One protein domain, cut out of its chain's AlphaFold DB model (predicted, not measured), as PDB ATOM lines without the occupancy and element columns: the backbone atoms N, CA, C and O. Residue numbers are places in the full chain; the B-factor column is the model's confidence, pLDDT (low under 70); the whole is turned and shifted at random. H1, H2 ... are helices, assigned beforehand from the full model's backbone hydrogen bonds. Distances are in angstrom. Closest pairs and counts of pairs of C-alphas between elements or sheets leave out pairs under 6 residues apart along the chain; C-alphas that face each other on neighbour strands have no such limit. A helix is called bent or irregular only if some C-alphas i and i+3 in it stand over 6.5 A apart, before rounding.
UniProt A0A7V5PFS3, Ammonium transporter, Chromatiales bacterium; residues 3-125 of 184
ATOM      1  N   SER A   3     420.050 309.643 446.149       91.19
ATOM      2  CA  SER A   3     420.857 309.000 447.199       91.19
ATOM      3  C   SER A   3     420.066 308.597 448.450       91.19
ATOM      4  O   SER A   3     420.555 307.752 449.185       91.19
ATOM      5  N   GLU A   4     418.854 309.130 448.657       91.88
ATOM      6  CA  GLU A   4     417.932 308.675 449.719       91.88
ATOM      7  C   GLU A   4     417.298 307.306 449.405       91.88
ATOM      8  O   GLU A   4     416.647 306.685 450.234       91.88
ATOM      9  N   LEU A   5     417.480 306.803 448.178       92.31
ATOM     10  CA  LEU A   5     417.025 305.501 447.676       92.31
ATOM     11  C   LEU A   5     415.503 305.335 447.537       92.31
ATOM     12  O   LEU A   5     415.058 304.683 446.591       92.31
ATOM     13  N   LYS A   6     414.687 305.900 448.434       93.12
ATOM     14  CA  LYS A   6     413.230 305.733 448.428       93.12
ATOM     15  C   LYS A   6     412.512 306.871 449.153       93.12
ATOM     16  O   LYS A   6     412.976 307.365 450.160       93.12
ATOM     17  N   ILE A   7     411.305 307.200 448.688       95.06
ATOM     18  CA  ILE A   7     410.347 308.040 449.419       95.06
ATOM     19  C   ILE A   7     409.215 307.135 449.922       95.06
ATOM     20  O   ILE A   7     408.256 306.872 449.194       95.06
ATOM     21  N   SER A   8     409.360 306.567 451.125       94.88
ATOM     22  CA  SER A   8     408.338 305.691 451.735       94.88
ATOM     23  C   SER A   8     407.415 306.383 452.724       94.88
ATOM     24  O   SER A   8     406.331 305.869 452.995       94.88
ATOM     25  N   ASP A   9     407.839 307.516 453.264       96.31
ATOM     26  CA  ASP A   9     407.133 308.246 454.305       96.31
ATOM     27  C   ASP A   9     407.501 309.736 454.256       96.31
ATOM     28  O   ASP A   9     408.217 310.207 453.369       96.31
ATOM     29  N   VAL A  10     406.944 310.497 455.197       96.50
ATOM     30  CA  VAL A  10     407.113 311.951 455.272       96.50
ATOM     31  C   VAL A  10     408.543 312.341 455.654       96.50
ATOM     32  O   VAL A  10     409.022 313.377 455.196       96.50
ATOM     33  N   GLY A  11     409.226 311.540 456.476       96.12
ATOM     34  CA  GLY A  11     410.613 311.793 456.864       96.12
ATOM     35  C   GLY A  11     411.523 311.741 455.644       96.12
ATOM     36  O   GLY A  11     412.210 312.720 455.355       96.12
ATOM     37  N   GLU A  12     411.414 310.666 454.868       95.75
ATOM     38  CA  GLU A  12     412.191 310.488 453.637       95.75
ATOM     39  C   GLU A  12     411.857 311.539 452.571       95.75
ATOM     40  O   GLU A  12     412.737 312.076 451.897       95.75
ATOM     41  N   ALA A  13     410.580 311.915 452.446       96.62
ATOM     42  CA  ALA A  13     410.181 312.997 451.547       96.62
ATOM     43  C   ALA A  13     410.855 314.331 451.921       96.62
ATOM     44  O   ALA A  13     411.331 315.059 451.043       96.62
ATOM     45  N   ASN A  14     410.926 314.641 453.219       96.38
ATOM     46  CA  ASN A  14     411.590 315.842 453.716       96.38
ATOM     47  C   ASN A  14     413.110 315.775 453.521       96.38
ATOM     48  O   ASN A  14     413.707 316.782 453.138       96.38
ATOM     49  N   ALA A  15     413.729 314.611 453.733       96.31
ATOM     50  CA  ALA A  15     415.155 314.405 453.497       96.31
ATOM     51  C   ALA A  15     415.518 314.663 452.025       96.31
ATOM     52  O   ALA A  15     416.376 315.501 451.730       96.31
ATOM     53  N   VAL A  16     414.777 314.071 451.082       97.25
ATOM     54  CA  VAL A  16     414.960 314.317 449.640       97.25
ATOM     55  C   VAL A  16     414.816 315.802 449.292       97.25
ATOM     56  O   VAL A  16     415.636 316.337 448.536       97.25
ATOM     57  N   ALA A  17     413.802 316.479 449.840       97.06
ATOM     58  CA  ALA A  17     413.591 317.907 449.615       97.06
ATOM     59  C   ALA A  17     414.767 318.747 450.140       97.06
ATOM     60  O   ALA A  17     415.266 319.616 449.423       97.06
ATOM     61  N   MET A  18     415.255 318.450 451.346       97.50
ATOM     62  CA  MET A  18     416.420 319.116 451.933       97.50
ATOM     63  C   MET A  18     417.679 318.912 451.098       97.50
ATOM     64  O   MET A  18     418.387 319.880 450.829       97.50
ATOM     65  N   VAL A  19     417.917 317.695 450.601       98.06
ATOM     66  CA  VAL A  19     419.039 317.421 449.698       98.06
ATOM     67  C   VAL A  19     418.944 318.282 448.439       98.06
ATOM     68  O   VAL A  19     419.934 318.892 448.046       98.06
ATOM     69  N   PHE A  20     417.770 318.391 447.809       98.06
ATOM     70  CA  PHE A  20     417.618 319.250 446.629       98.06
ATOM     71  C   PHE A  20     417.876 320.724 446.930       98.06
ATOM     72  O   PHE A  20     418.546 321.394 446.139       98.06
ATOM     73  N   VAL A  21     417.381 321.226 448.062       98.38
ATOM     74  CA  VAL A  21     417.638 322.603 448.493       98.38
ATOM     75  C   VAL A  21     419.135 322.809 448.707       98.38
ATOM     76  O   VAL A  21     419.717 323.690 448.080       98.38
ATOM     77  N   ASN A  22     419.782 321.974 449.515       98.62
ATOM     78  CA  ASN A  22     421.202 322.102 449.833       98.62
ATOM     79  C   ASN A  22     422.090 321.993 448.587       98.62
ATOM     80  O   ASN A  22     423.011 322.793 448.426       98.62
ATOM     81  N   THR A  23     421.782 321.079 447.663       98.62
ATOM     82  CA  THR A  23     422.509 320.951 446.392       98.62
ATOM     83  C   THR A  23     422.431 322.230 445.554       98.62
ATOM     84  O   THR A  23     423.461 322.727 445.097       98.62
ATOM     85  N   ASN A  24     421.240 322.816 445.396       98.69
ATOM     86  CA  ASN A  24     421.078 324.067 444.647       98.69
ATOM     87  C   ASN A  24     421.714 325.264 445.368       98.69
ATOM     88  O   ASN A  24     422.344 326.109 444.734       98.69
ATOM     89  N   MET A  25     421.589 325.329 446.692       98.75
ATOM     90  CA  MET A  25     422.166 326.399 447.505       98.75
ATOM     91  C   MET A  25     423.698 326.380 447.482       98.75
ATOM     92  O   MET A  25     424.316 327.447 447.440       98.75
ATOM     93  N   ALA A  26     424.315 325.196 447.454       98.88
ATOM     94  CA  ALA A  26     425.755 325.046 447.273       98.88
ATOM     95  C   ALA A  26     426.200 325.447 445.858       98.88
ATOM     96  O   ALA A  26     427.168 326.195 445.718       98.88
ATOM     97  N   ALA A  27     425.468 325.037 444.815       98.81
ATOM     98  CA  ALA A  27     425.733 325.462 443.437       98.81
ATOM     99  C   ALA A  27     425.680 326.992 443.290       98.81
ATOM    100  O   ALA A  27     426.577 327.598 442.701       98.81
ATOM    101  N   ALA A  28     424.667 327.632 443.883       98.81
ATOM    102  CA  ALA A  28     424.537 329.086 443.909       98.81
ATOM    103  C   ALA A  28     425.703 329.749 444.662       98.81
ATOM    104  O   ALA A  28     426.293 330.708 444.162       98.81
ATOM    105  N   GLY A  29     426.079 329.209 445.827       98.81
ATOM    106  CA  GLY A  29     427.233 329.673 446.597       98.81
ATOM    107  C   GLY A  29     428.536 329.608 445.800       98.81
ATOM    108  O   GLY A  29     429.251 330.606 445.711       98.81
ATOM    109  N   GLY A  30     428.811 328.467 445.161       98.88
ATOM    110  CA  GLY A  30     429.996 328.267 444.325       98.88
ATOM    111  C   GLY A  30     430.029 329.192 443.109       98.88
ATOM    112  O   GLY A  30     431.054 329.813 442.839       98.88
ATOM    113  N   THR A  31     428.886 329.375 442.444       98.81
ATOM    114  CA  THR A  31     428.724 330.305 441.313       98.81
ATOM    115  C   THR A  31     429.079 331.740 441.708       98.81
ATOM    116  O   THR A  31     429.900 332.388 441.056       98.81
ATOM    117  N   VAL A  32     428.478 332.247 442.791       98.69
ATOM    118  CA  VAL A  32     428.698 333.626 443.254       98.69
ATOM    119  C   VAL A  32     430.135 333.811 443.733       98.69
ATOM    120  O   VAL A  32     430.774 334.800 443.381       98.69
ATOM    121  N   ALA A  33     430.674 332.863 444.498       98.75
ATOM    122  CA  ALA A  33     432.032 332.961 445.014       98.75
ATOM    123  C   ALA A  33     433.086 332.918 443.899       98.75
ATOM    124  O   ALA A  33     434.018 333.725 443.914       98.75
ATOM    125  N   ALA A  34     432.917 332.049 442.899       98.56
ATOM    126  CA  ALA A  34     433.800 331.998 441.737       98.56
ATOM    127  C   ALA A  34     433.716 333.285 440.907       98.56
ATOM    128  O   ALA A  34     434.752 333.838 440.540       98.56
ATOM    129  N   LEU A  35     432.506 333.821 440.681       98.50
ATOM    130  CA  LEU A  35     432.316 335.115 440.015       98.50
ATOM    131  C   LEU A  35     433.077 336.226 440.741       98.50
ATOM    132  O   LEU A  35     433.826 336.974 440.113       98.50
ATOM    133  N   LEU A  36     432.876 336.353 442.054       98.56
ATOM    134  CA  LEU A  36     433.521 337.392 442.855       98.56
ATOM    135  C   LEU A  36     435.042 337.229 442.845       98.56
ATOM    136  O   LEU A  36     435.756 338.207 442.639       98.56
ATOM    137  N   THR A  37     435.536 335.998 442.981       98.38
ATOM    138  CA  THR A  37     436.973 335.693 442.943       98.38
ATOM    139  C   THR A  37     437.577 336.056 441.587       98.38
ATOM    140  O   THR A  37     438.549 336.807 441.530       98.38
ATOM    141  N   ALA A  38     436.955 335.630 440.485       97.31
ATOM    142  CA  ALA A  38     437.387 335.967 439.132       97.31
ATOM    143  C   ALA A  38     437.352 337.484 438.875       97.31
ATOM    144  O   ALA A  38     438.292 338.039 438.306       97.31
ATOM    145  N   ARG A  39     436.316 338.187 439.352       97.31
ATOM    146  CA  ARG A  39     436.219 339.653 439.243       97.31
ATOM    147  C   ARG A  39     437.345 340.355 439.989       97.31
ATOM    148  O   ARG A  39     437.907 341.303 439.449       97.31
ATOM    149  N   ILE A  40     437.676 339.893 441.193       97.62
ATOM    150  CA  ILE A  40     438.761 340.454 442.007       97.62
ATOM    151  C   ILE A  40     440.122 340.190 441.352       97.62
ATOM    152  O   ILE A  40     440.952 341.091 441.290       97.62
ATOM    153  N   MET A  41     440.353 338.978 440.842       96.38
ATOM    154  CA  MET A  41     441.654 338.581 440.294       96.38
ATOM    155  C   MET A  41     441.908 339.107 438.878       96.38
ATOM    156  O   MET A  41     443.036 339.471 438.553       96.38
ATOM    157  N   PHE A  42     440.880 339.137 438.031       95.50
ATOM    158  CA  PHE A  42     441.017 339.402 436.595       95.50
ATOM    159  C   PHE A  42     440.338 340.701 436.140       95.50
ATOM    160  O   PHE A  42     440.406 341.049 434.963       95.50
ATOM    161  N   GLY A  43     439.625 341.400 437.030       94.69
ATOM    162  CA  GLY A  43     438.879 342.629 436.725       94.69
ATOM    163  C   GLY A  43     437.595 342.421 435.905       94.69
ATOM    164  O   GLY A  43     436.793 343.343 435.741       94.69
ATOM    165  N   LYS A  44     437.338 341.208 435.410       92.62
ATOM    166  CA  LYS A  44     436.211 340.872 434.528       92.62
ATOM    167  C   LYS A  44     435.448 339.650 435.025       92.62
ATOM    168  O   LYS A  44     435.956 338.875 435.828       92.62
ATOM    169  N   ALA A  45     434.195 339.531 434.593       94.06
ATOM    170  CA  ALA A  45     433.407 338.336 434.856       94.06
ATOM    171  C   ALA A  45     433.876 337.273 433.869       94.06
ATOM    172  O   ALA A  45     433.707 337.445 432.663       94.06
ATOM    173  N   ASP A  46     434.516 336.228 434.377       95.00
ATOM    174  CA  ASP A  46     434.967 335.112 433.558       95.00
ATOM    175  C   ASP A  46     433.900 334.014 433.566       95.00
ATOM    176  O   ASP A  46     433.658 333.385 434.594       95.00
ATOM    177  N   LEU A  47     433.235 333.812 432.425       94.81
ATOM    178  CA  LEU A  47     432.145 332.845 432.314       94.81
ATOM    179  C   LEU A  47     432.620 331.413 432.587       94.81
ATOM    180  O   LEU A  47     431.895 330.649 433.217       94.81
ATOM    181  N   THR A  48     433.835 331.059 432.166       94.44
ATOM    182  CA  THR A  48     434.373 329.708 432.366       94.44
ATOM    183  C   THR A  48     434.600 329.430 433.850       94.44
ATOM    184  O   THR A  48     434.195 328.384 434.354       94.44
ATOM    185  N   MET A  49     435.124 330.414 434.589       96.62
ATOM    186  CA  MET A  49     435.295 330.323 436.042       96.62
ATOM    187  C   MET A  49     433.955 330.262 436.775       96.62
ATOM    188  O   MET A  49     433.822 329.527 437.747       96.62
ATOM    189  N   VAL A  50     432.944 330.998 436.308       97.50
ATOM    190  CA  VAL A  50     431.593 330.971 436.891       97.50
ATOM    191  C   VAL A  50     430.929 329.608 436.697       97.50
ATOM    192  O   VAL A  50     430.380 329.064 437.655       97.50
ATOM    193  N   LEU A  51     431.007 329.037 435.491       97.50
ATOM    194  CA  LEU A  51     430.466 327.707 435.197       97.50
ATOM    195  C   LEU A  51     431.180 326.624 436.014       97.50
ATOM    196  O   LEU A  51     430.519 325.809 436.658       97.50
ATOM    197  N   ASN A  52     432.513 326.675 436.092       98.06
ATOM    198  CA  ASN A  52     433.282 325.792 436.967       98.06
ATOM    199  C   ASN A  52     432.958 326.011 438.451       98.06
ATOM    200  O   ASN A  52     432.925 325.051 439.212       98.06
ATOM    201  N   GLY A  53     432.645 327.240 438.866       98.50
ATOM    202  CA  GLY A  53     432.161 327.559 440.209       98.50
ATOM    203  C   GLY A  53     430.827 326.898 440.546       98.50
ATOM    204  O   GLY A  53     430.662 326.380 441.651       98.50
ATOM    205  N   ALA A  54     429.889 326.866 439.597       98.56
ATOM    206  CA  ALA A  54     428.618 326.164 439.761       98.56
ATOM    207  C   ALA A  54     428.836 324.656 439.955       98.56
ATOM    208  O   ALA A  54     428.307 324.070 440.902       98.56
ATOM    209  N   LEU A  55     429.669 324.047 439.101       98.50
ATOM    210  CA  LEU A  55     430.031 322.632 439.204       98.50
ATOM    211  C   LEU A  55     430.776 322.333 440.510       98.50
ATOM    212  O   LEU A  55     430.437 321.380 441.204       98.50
ATOM    213  N   ALA A  56     431.728 323.179 440.899       98.75
ATOM    214  CA  ALA A  56     432.460 323.060 442.154       98.75
ATOM    215  C   ALA A  56     431.525 323.124 443.369       98.75
ATOM    216  O   ALA A  56     431.673 322.334 444.297       98.75
ATOM    217  N   GLY A  57     430.522 324.007 443.357       98.75
ATOM    218  CA  GLY A  57     429.502 324.057 444.404       98.75
ATOM    219  C   GLY A  57     428.705 322.753 444.518       98.75
ATOM    220  O   GLY A  57     428.504 322.248 445.623       98.75
ATOM    221  N   LEU A  58     428.306 322.173 443.380       98.69
ATOM    222  CA  LEU A  58     427.634 320.868 443.327       98.69
ATOM    223  C   LEU A  58     428.540 319.737 443.832       98.69
ATOM    224  O   LEU A  58     428.097 318.896 444.614       98.69
ATOM    225  N   VAL A  59     429.814 319.719 443.438       98.69
ATOM    226  CA  VAL A  59     430.771 318.701 443.892       98.69
ATOM    227  C   VAL A  59     431.032 318.818 445.394       98.69
ATOM    228  O   VAL A  59     430.977 317.811 446.097       98.69
ATOM    229  N   ALA A  60     431.245 320.032 445.908       98.75
ATOM    230  CA  ALA A  60     431.585 320.274 447.310       98.75
ATOM    231  C   ALA A  60     430.533 319.728 448.291       98.75
ATOM    232  O   ALA A  60     430.878 319.304 449.388       98.75
ATOM    233  N   ILE A  61     429.253 319.723 447.911       98.69
ATOM    234  CA  ILE A  61     428.157 319.266 448.777       98.69
ATOM    235  C   ILE A  61     427.789 317.788 448.567       98.69
ATOM    236  O   ILE A  61     427.023 317.226 449.343       98.69
ATOM    237  N   THR A  62     428.315 317.143 447.520       98.19
ATOM    238  CA  THR A  62     427.870 315.805 447.086       98.19
ATOM    239  C   THR A  62     428.135 314.716 448.127       98.19
ATOM    240  O   THR A  62     427.352 313.773 448.219       98.19
ATOM    241  N   ALA A  63     429.206 314.839 448.917       96.75
ATOM    242  CA  ALA A  63     429.581 313.829 449.906       96.75
ATOM    243  C   ALA A  63     428.561 313.692 451.050       96.75
ATOM    244  O   ALA A  63     428.366 312.594 451.559       96.75
ATOM    245  N   GLU A  64     427.919 314.794 451.442       97.19
ATOM    246  CA  GLU A  64     426.925 314.815 452.515       97.19
ATOM    247  C   GLU A  64     425.956 315.995 452.327       97.19
ATOM    248  O   GLU A  64     426.112 317.055 452.942       97.19
ATOM    249  N   PRO A  65     424.960 315.863 451.437       97.12
ATOM    250  CA  PRO A  65     424.054 316.959 451.135       97.12
ATOM    251  C   PRO A  65     422.864 317.049 452.096       97.12
ATOM    252  O   PRO A  65     422.105 318.014 452.001       97.12
ATOM    253  N   LEU A  66     422.666 316.076 452.992       97.06
ATOM    254  CA  LEU A  66     421.502 316.027 453.880       97.06
ATOM    255  C   LEU A  66     421.751 316.753 455.206       97.06
ATOM    256  O   LEU A  66     420.904 317.527 455.644       97.06
ATOM    257  N   THR A  67     422.906 316.530 455.841       96.81
ATOM    258  CA  THR A  67     423.182 317.080 457.185       96.81
ATOM    259  C   THR A  67     423.327 318.609 457.279       96.81
ATOM    260  O   THR A  67     422.967 319.160 458.325       96.81
ATOM    261  N   PRO A  68     423.826 319.347 456.264       97.62
ATOM    262  CA  PRO A  68     423.949 320.799 456.364       97.62
ATOM    263  C   PRO A  68     422.591 321.511 456.405       97.62
ATOM    264  O   PRO A  68     421.601 321.065 455.829       97.62
ATOM    265  N   THR A  69     422.554 322.705 456.999       97.94
ATOM    266  CA  THR A  69     421.456 323.648 456.728       97.94
ATOM    267  C   THR A  69     421.672 324.328 455.368       97.94
ATOM    268  O   THR A  69     422.820 324.417 454.922       97.94
ATOM    269  N   PRO A  70     420.635 324.909 454.736       98.25
ATOM    270  CA  PRO A  70     420.780 325.584 453.443       98.25
ATOM    271  C   PRO A  70     421.843 326.688 453.441       98.25
ATOM    272  O   PRO A  70     422.607 326.813 452.487       98.25
ATOM    273  N   GLY A  71     421.949 327.450 454.535       98.44
ATOM    274  CA  GLY A  71     422.983 328.474 454.685       98.44
ATOM    275  C   GLY A  71     424.392 327.884 454.768       98.44
ATOM    276  O   GLY A  71     425.310 328.392 454.131       98.44
ATOM    277  N   VAL A  72     424.565 326.778 455.502       98.50
ATOM    278  CA  VAL A  72     425.861 326.085 455.582       98.50
ATOM    279  C   VAL A  72     426.221 325.446 454.238       98.50
ATOM    280  O   VAL A  72     427.362 325.571 453.804       98.50
ATOM    281  N   ALA A  73     425.255 324.858 453.527       98.75
ATOM    282  CA  ALA A  73     425.458 324.318 452.184       98.75
ATOM    283  C   ALA A  73     425.944 325.394 451.198       98.75
ATOM    284  O   ALA A  73     426.893 325.161 450.448       98.75
ATOM    285  N   THR A  74     425.371 326.604 451.245       98.88
ATOM    286  CA  THR A  74     425.864 327.749 450.461       98.88
ATOM    287  C   THR A  74     427.316 328.084 450.775       98.88
ATOM    288  O   THR A  74     428.085 328.328 449.849       98.88
ATOM    289  N   LEU A  75     427.714 328.083 452.051       98.81
ATOM    290  CA  LEU A  75     429.097 328.372 452.443       98.81
ATOM    291  C   LEU A  75     430.069 327.272 451.993       98.81
ATOM    292  O   LEU A  75     431.141 327.591 451.479       98.81
ATOM    293  N   ILE A  76     429.687 325.997 452.119       98.81
ATOM    294  CA  ILE A  76     430.477 324.861 451.616       98.81
ATOM    295  C   ILE A  76     430.696 325.000 450.106       98.81
ATOM    296  O   ILE A  76     431.831 324.897 449.632       98.81
ATOM    297  N   GLY A  77     429.626 325.296 449.363       98.88
ATOM    298  CA  GLY A  77     429.695 325.527 447.924       98.88
ATOM    299  C   GLY A  77     430.529 326.754 447.556       98.88
ATOM    300  O   GLY A  77     431.339 326.685 446.635       98.88
ATOM    301  N   ALA A  78     430.405 327.853 448.305       98.88
ATOM    302  CA  ALA A  78     431.195 329.067 448.107       98.88
ATOM    303  C   ALA A  78     432.698 328.812 448.266       98.88
ATOM    304  O   ALA A  78     433.480 329.260 447.431       98.88
ATOM    305  N   ILE A  79     433.109 328.045 449.281       98.88
ATOM    306  CA  ILE A  79     434.512 327.640 449.444       98.88
ATOM    307  C   ILE A  79     434.966 326.807 448.237       98.88
ATOM    308  O   ILE A  79     436.026 327.088 447.679       98.88
ATOM    309  N   GLY A  80     434.141 325.866 447.763       98.81
ATOM    310  CA  GLY A  80     434.403 325.127 446.522       98.81
ATOM    311  C   GLY A  80     434.600 326.044 445.306       98.81
ATOM    312  O   GLY A  80     435.559 325.878 444.555       98.81
ATOM    313  N   GLY A  81     433.751 327.064 445.154       98.75
ATOM    314  CA  GLY A  81     433.848 328.067 444.089       98.75
ATOM    315  C   GLY A  81     435.109 328.936 444.152       98.75
ATOM    316  O   GLY A  81     435.639 329.324 443.115       98.75
ATOM    317  N   VAL A  82     435.640 329.219 445.344       98.81
ATOM    318  CA  VAL A  82     436.943 329.891 445.487       98.81
ATOM    319  C   VAL A  82     438.082 328.934 445.125       98.81
ATOM    320  O   VAL A  82     438.970 329.289 444.349       98.81
ATOM    321  N   LEU A  83     438.051 327.713 445.665       98.81
ATOM    322  CA  LEU A  83     439.096 326.707 445.468       98.81
ATOM    323  C   LEU A  83     439.283 326.346 443.994       98.81
ATOM    324  O   LEU A  83     440.424 326.242 443.546       98.81
ATOM    325  N   VAL A  84     438.195 326.200 443.232       98.56
ATOM    326  CA  VAL A  84     438.287 325.821 441.815       98.56
ATOM    327  C   VAL A  84     439.024 326.874 440.984       98.56
ATOM    328  O   VAL A  84     439.863 326.510 440.166       98.56
ATOM    329  N   VAL A  85     438.804 328.168 441.247       98.12
ATOM    330  CA  VAL A  85     439.487 329.259 440.528       98.12
ATOM    331  C   VAL A  85     440.993 329.191 440.766       98.12
ATOM    332  O   VAL A  85     441.780 329.221 439.821       98.12
ATOM    333  N   PHE A  86     441.415 329.043 442.023       98.31
ATOM    334  CA  PHE A  86     442.837 328.931 442.349       98.31
ATOM    335  C   PHE A  86     443.461 327.625 441.856       98.31
ATOM    336  O   PHE A  86     444.622 327.632 441.444       98.31
ATOM    337  N   SER A  87     442.709 326.524 441.877       98.25
ATOM    338  CA  SER A  87     443.160 325.229 441.371       98.25
ATOM    339  C   SER A  87     443.453 325.290 439.873       98.25
ATOM    340  O   SER A  87     444.564 324.946 439.480       98.25
ATOM    341  N   ILE A  88     442.524 325.817 439.064       97.31
ATOM    342  CA  ILE A  88     442.697 325.952 437.608       97.31
ATOM    343  C   ILE A  88     443.953 326.774 437.302       97.31
ATOM    344  O   ILE A  88     444.874 326.283 436.658       97.31
ATOM    345  N   ILE A  89     444.070 327.972 437.889       96.31
ATOM    346  CA  ILE A  89     445.240 328.847 437.690       96.31
ATOM    347  C   ILE A  89     446.545 328.145 438.088       96.31
ATOM    348  O   ILE A  89     447.602 328.396 437.505       96.31
ATOM    349  N   THR A  90     446.508 327.315 439.130       97.81
ATOM    350  CA  THR A  90     447.690 326.590 439.600       97.81
ATOM    351  C   THR A  90     448.075 325.481 438.629       97.81
ATOM    352  O   THR A  90     449.250 325.390 438.284       97.81
ATOM    353  N   LEU A  91     447.120 324.681 438.152       97.62
ATOM    354  CA  LEU A  91     447.380 323.637 437.156       97.62
ATOM    355  C   LEU A  91     447.902 324.231 435.841       97.62
ATOM    356  O   LEU A  91     448.922 323.758 435.336       97.62
ATOM    357  N   ASP A  92     447.322 325.343 435.381       95.19
ATOM    358  CA  ASP A  92     447.791 326.076 434.199       95.19
ATOM    359  C   ASP A  92     449.251 326.525 434.360       95.19
ATOM    360  O   ASP A  92     450.092 326.338 433.477       95.19
ATOM    361  N   LYS A  93     449.602 327.081 435.529       96.44
ATOM    362  CA  LYS A  93     450.982 327.494 435.845       96.44
ATOM    363  C   LYS A  93     451.949 326.317 435.929       96.44
ATOM    364  O   LYS A  93     453.128 326.481 435.615       96.44
ATOM    365  N   LEU A  94     451.463 325.152 436.347       97.69
ATOM    366  CA  LEU A  94     452.218 323.901 436.349       97.69
ATOM    367  C   LEU A  94     452.289 323.255 434.957       97.69
ATOM    368  O   LEU A  94     452.979 322.247 434.810       97.69
ATOM    369  N   LYS A  95     451.642 323.846 433.942       96.56
ATOM    370  CA  LYS A  95     451.535 323.313 432.575       96.56
ATOM    371  C   LYS A  95     450.915 321.915 432.547       96.56
ATOM    372  O   LYS A  95     451.311 321.071 431.744       96.56
ATOM    373  N   ILE A  96     449.977 321.671 433.458       96.25
ATOM    374  CA  ILE A  96     449.147 320.473 433.464       96.25
ATOM    375  C   ILE A  96     447.894 320.816 432.669       96.25
ATOM    376  O   ILE A  96     447.114 321.665 433.088       96.25
ATOM    377  N   ASP A  97     447.738 320.165 431.522       91.25
ATOM    378  CA  ASP A  97     446.603 320.369 430.628       91.25
ATOM    379  C   ASP A  97     445.355 319.657 431.182       91.25
ATOM    380  O   ASP A  97     445.196 318.443 431.039       91.25
ATOM    381  N   ASP A  98     444.516 320.412 431.898       93.00
ATOM    382  CA  ASP A  98     443.213 319.992 432.431       93.00
ATOM    383  C   ASP A  98     442.095 320.714 431.651       93.00
ATOM    384  O   ASP A  98     441.515 321.682 432.152       93.00
ATOM    385  N   PRO A  99     441.795 320.284 430.409       86.62
ATOM    386  CA  PRO A  99     441.087 321.096 429.411       86.62
ATOM    387  C   PRO A  99     439.671 321.514 429.824       86.62
ATOM    388  O   PRO A  99     439.157 322.530 429.361       86.62
ATOM    389  N   VAL A 100     439.030 320.738 430.703       88.50
ATOM    390  CA  VAL A 100     437.670 321.005 431.204       88.50
ATOM    391  C   VAL A 100     437.637 321.322 432.701       88.50
ATOM    392  O   VAL A 100     436.560 321.431 433.280       88.50
ATOM    393  N   GLY A 101     438.798 321.452 433.350       92.19
ATOM    394  CA  GLY A 101     438.880 321.672 434.793       92.19
ATOM    395  C   GLY A 101     438.466 320.455 435.629       92.19
ATOM    396  O   GLY A 101     438.029 320.626 436.768       92.19
ATOM    397  N   ALA A 102     438.563 319.232 435.097       95.25
ATOM    398  CA  ALA A 102     438.107 318.019 435.772       95.25
ATOM    399  C   ALA A 102     438.878 317.760 437.074       95.25
ATOM    400  O   ALA A 102     438.274 317.428 438.100       95.25
ATOM    401  N   ILE A 103     440.199 317.955 437.070       96.56
ATOM    402  CA  ILE A 103     441.034 317.788 438.269       96.56
ATOM    403  C   ILE A 103     440.672 318.858 439.300       96.56
ATOM    404  O   ILE A 103     440.553 318.561 440.490       96.56
ATOM    405  N   SER A 104     440.443 320.090 438.854       97.81
ATOM    406  CA  SER A 104     440.094 321.200 439.746       97.81
ATOM    407  C   SER A 104     438.700 321.051 440.364       97.81
ATOM    408  O   SER A 104     438.550 321.137 441.583       97.81
ATOM    409  N   VAL A 105     437.681 320.795 439.541       98.19
ATOM    410  CA  VAL A 105     436.274 320.685 439.953       98.19
ATOM    411  C   VAL A 105     436.016 319.403 440.735       98.19
ATOM    412  O   VAL A 105     435.328 319.446 441.747       98.19
ATOM    413  N   HIS A 106     436.542 318.259 440.298       97.94
ATOM    414  CA  HIS A 106     436.223 316.972 440.925       97.94
ATOM    415  C   HIS A 106     437.305 316.503 441.892       97.94
ATOM    416  O   HIS A 106     436.982 316.020 442.973       97.94
ATOM    417  N   GLY A 107     438.582 316.665 441.544       96.69
ATOM    418  CA  GLY A 107     439.695 316.256 442.400       96.69
ATOM    419  C   GLY A 107     439.854 317.174 443.612       96.69
ATOM    420  O   GLY A 107     439.638 316.754 444.748       96.69
ATOM    421  N   VAL A 108     440.208 318.439 443.382       98.25
ATOM    422  CA  VAL A 108     440.515 319.394 444.463       98.25
ATOM    423  C   VAL A 108     439.273 319.731 445.282       98.25
ATOM    424  O   VAL A 108     439.290 319.629 446.511       98.25
ATOM    425  N   VAL A 109     438.171 320.093 444.625       98.69
ATOM    426  CA  VAL A 109     436.938 320.441 445.345       98.69
ATOM    427  C   VAL A 109     436.234 319.204 445.915       98.69
ATOM    428  O   VAL A 109     435.598 319.305 446.961       98.69
ATOM    429  N   GLY A 110     436.407 318.018 445.323       98.31
ATOM    430  CA  GLY A 110     435.930 316.765 445.920       98.31
ATOM    431  C   GLY A 110     436.623 316.444 447.247       98.31
ATOM    432  O   GLY A 110     435.954 316.069 448.210       98.31
ATOM    433  N   VAL A 111     437.939 316.680 447.345       98.50
ATOM    434  CA  VAL A 111     438.668 316.586 448.626       98.50
ATOM    435  C   VAL A 111     438.085 317.555 449.648       98.50
ATOM    436  O   VAL A 111     437.825 317.154 450.782       98.50
ATOM    437  N   TRP A 112     437.829 318.806 449.256       98.62
ATOM    438  CA  TRP A 112     437.152 319.764 450.132       98.62
ATOM    439  C   TRP A 112     435.787 319.247 450.600       98.62
ATOM    440  O   TRP A 112     435.513 319.287 451.796       98.62
ATOM    441  N   GLY A 113     434.965 318.710 449.696       98.38
ATOM    442  CA  GLY A 113     433.647 318.180 450.039       98.38
ATOM    443  C   GLY A 113     433.698 317.046 451.065       98.38
ATOM    444  O   GLY A 113     432.930 317.062 452.022       98.38
ATOM    445  N   LEU A 114     434.652 316.117 450.935       98.19
ATOM    446  CA  LEU A 114     434.865 315.037 451.910       98.19
ATOM    447  C   LEU A 114     435.277 315.570 453.288       98.19
ATOM    448  O   LEU A 114     434.784 315.106 454.315       98.19
ATOM    449  N   LEU A 115     436.146 316.582 453.331       98.44
ATOM    450  CA  LEU A 115     436.528 317.226 454.589       98.44
ATOM    451  C   LEU A 115     435.350 317.992 455.210       98.44
ATOM    452  O   LEU A 115     435.141 317.914 456.423       98.44
ATOM    453  N   ALA A 116     434.551 318.678 454.390       98.00
ATOM    454  CA  ALA A 116     433.402 319.463 454.828       98.00
ATOM    455  C   ALA A 116     432.315 318.617 455.514       98.00
ATOM    456  O   ALA A 116     431.623 319.139 456.385       98.00
ATOM    457  N   VAL A 117     432.220 317.311 455.218       98.06
ATOM    458  CA  VAL A 117     431.316 316.377 455.922       98.06
ATOM    459  C   VAL A 117     431.505 316.439 457.443       98.06
ATOM    460  O   VAL A 117     430.534 316.409 458.195       98.06
ATOM    461  N   THR A 118     432.747 316.592 457.913       97.94
ATOM    462  CA  THR A 118     433.062 316.643 459.358       97.94
ATOM    463  C   THR A 118     432.545 317.898 460.061       97.94
ATOM    464  O   THR A 118     432.539 317.957 461.289       97.94
ATOM    465  N   LEU A 119     432.106 318.907 459.303       97.25
ATOM    466  CA  LEU A 119     431.568 320.152 459.849       97.25
ATOM    467  C   LEU A 119     430.093 320.029 460.235       97.25
ATOM    468  O   LEU A 119     429.625 320.785 461.086       97.25
ATOM    469  N   THR A 120     429.353 319.125 459.590       96.25
ATOM    470  CA  THR A 120     427.889 319.045 459.717       96.25
ATOM    471  C   THR A 120     427.388 317.676 460.147       96.25
ATOM    472  O   THR A 120     426.312 317.609 460.733       96.25
ATOM    473  N   ASN A 121     428.151 316.607 459.906       96.81
ATOM    474  CA  ASN A 121     427.809 315.254 460.327       96.81
ATOM    475  C   ASN A 121     428.622 314.862 461.583       96.81
ATOM    476  O   ASN A 121     429.824 314.615 461.468       96.81
ATOM    477  N   PRO A 122     427.998 314.765 462.777       94.62
ATOM    478  CA  PRO A 122     428.688 314.405 464.021       94.62
ATOM    479  C   PRO A 122     429.294 312.995 464.041       94.62
ATOM    480  O   PRO A 122     430.172 312.724 464.859       94.62
ATOM    481  N   GLU A 123     428.828 312.092 463.178       95.94
ATOM    482  CA  GLU A 123     429.355 310.726 463.071       95.94
ATOM    483  C   GLU A 123     430.609 310.664 462.185       95.94
ATOM    484  O   GLU A 123     431.391 309.712 462.256       95.94
ATOM    485  N   ALA A 124     430.838 311.692 461.364       97.06
ATOM    486  CA  ALA A 124     432.006 311.766 460.510       97.06
ATOM    487  C   ALA A 124     433.244 312.180 461.309       97.06
ATOM    488  O   ALA A 124     433.278 313.204 461.989       97.06
ATOM    489  N   THR A 125     434.323 311.411 461.159       97.81
ATOM    490  CA  THR A 125     435.624 311.750 461.742       97.81
ATOM    491  C   THR A 125     436.596 312.188 460.658       97.81
ATOM    492  O   THR A 125     436.607 311.645 459.552       97.81
TER     493      THR A 125
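This is residues 3 to 125 of the 184 residues of the protein "Ammonium transporter" of Chromatiales bacterium (UniProt A0A7V5PFS3). Four helices make an elongated up-and-down bundle: the long helix H1 runs along one side, H4 runs along the other, and H2 and H3 lie between them, crossing each other at a steep angle. H1 makes most of the length, and residues 3 to 9, before it, fold back beside its first turns. The printed part has 123 residues with four named helices, in the order H1, H2, H3, H4, and no named strand; the class is all helix. The whole is compact, with a radius of gyration of the C-alphas of 15.1 A, and spans 50 by 26 by 22 A.

H1, the longest helix, covers residues 10 to 42 and measures 47.5 A, from C-alpha 10 at (407.113, 311.951, 455.272) to C-alpha 42 at (441.017, 339.402, 436.595). H2 is residues 47 to 62, 23.0 A long. H3 is residues 70 to 93, 35.0 A long. H4 is residues 102 to 120, 26.1 A long, and ends with C-alpha 120 at (427.889, 319.045, 459.717). H4 has a kink of 31 degrees near residue 114; it is neither bent nor irregular, but only just: C-alphas 105 and 108 are 6.3 A apart.

The bundle is up and down, each helix running against the one before it. H1 and H2 form a helical hairpin and touch, closest at the C-alphas of Ala 27 and Gly 57, 4.1 A apart, at a shallow tilt of 34 degrees, only just short of steep. H1 also touches H3, running the same way at a steep tilt of 41 degrees; the C-alphas of Gly 30 and Gly 81 are closest, 3.9 A apart. H2 and H3 are the hub, touching three helices each. They touch each other closest at the C-alphas of Gly 57 and Gly 77, 3.8 A apart, at a steep tilt of 53 degrees, opposite ways. H4 touches H2, with the C-alphas of Ala 60 and Gly 113 closest at 4.0 A. H3 and H4 form a second helical hairpin, at a shallow tilt of 33 degrees, only just short of steep; their closest C-alphas, of Ser 87 and Ser 104, are 5.3 A apart. H1 and H4 are apart. Each O i to N i+4 pair is within hydrogen-bond range in H1 and H2, against 19 of 20 in H3 and 10 of 15 in H4.

The two C-alphas farthest apart are those of Asp 9 and Lys 95, at 51.7 A. The link from H1 to H2 is tight, those from H2 to H3 and from H3 to H4 are short, and no link is long. The printed part has no cut. The mean pLDDT of the printed part is 97.1, and no printed residue is under 70.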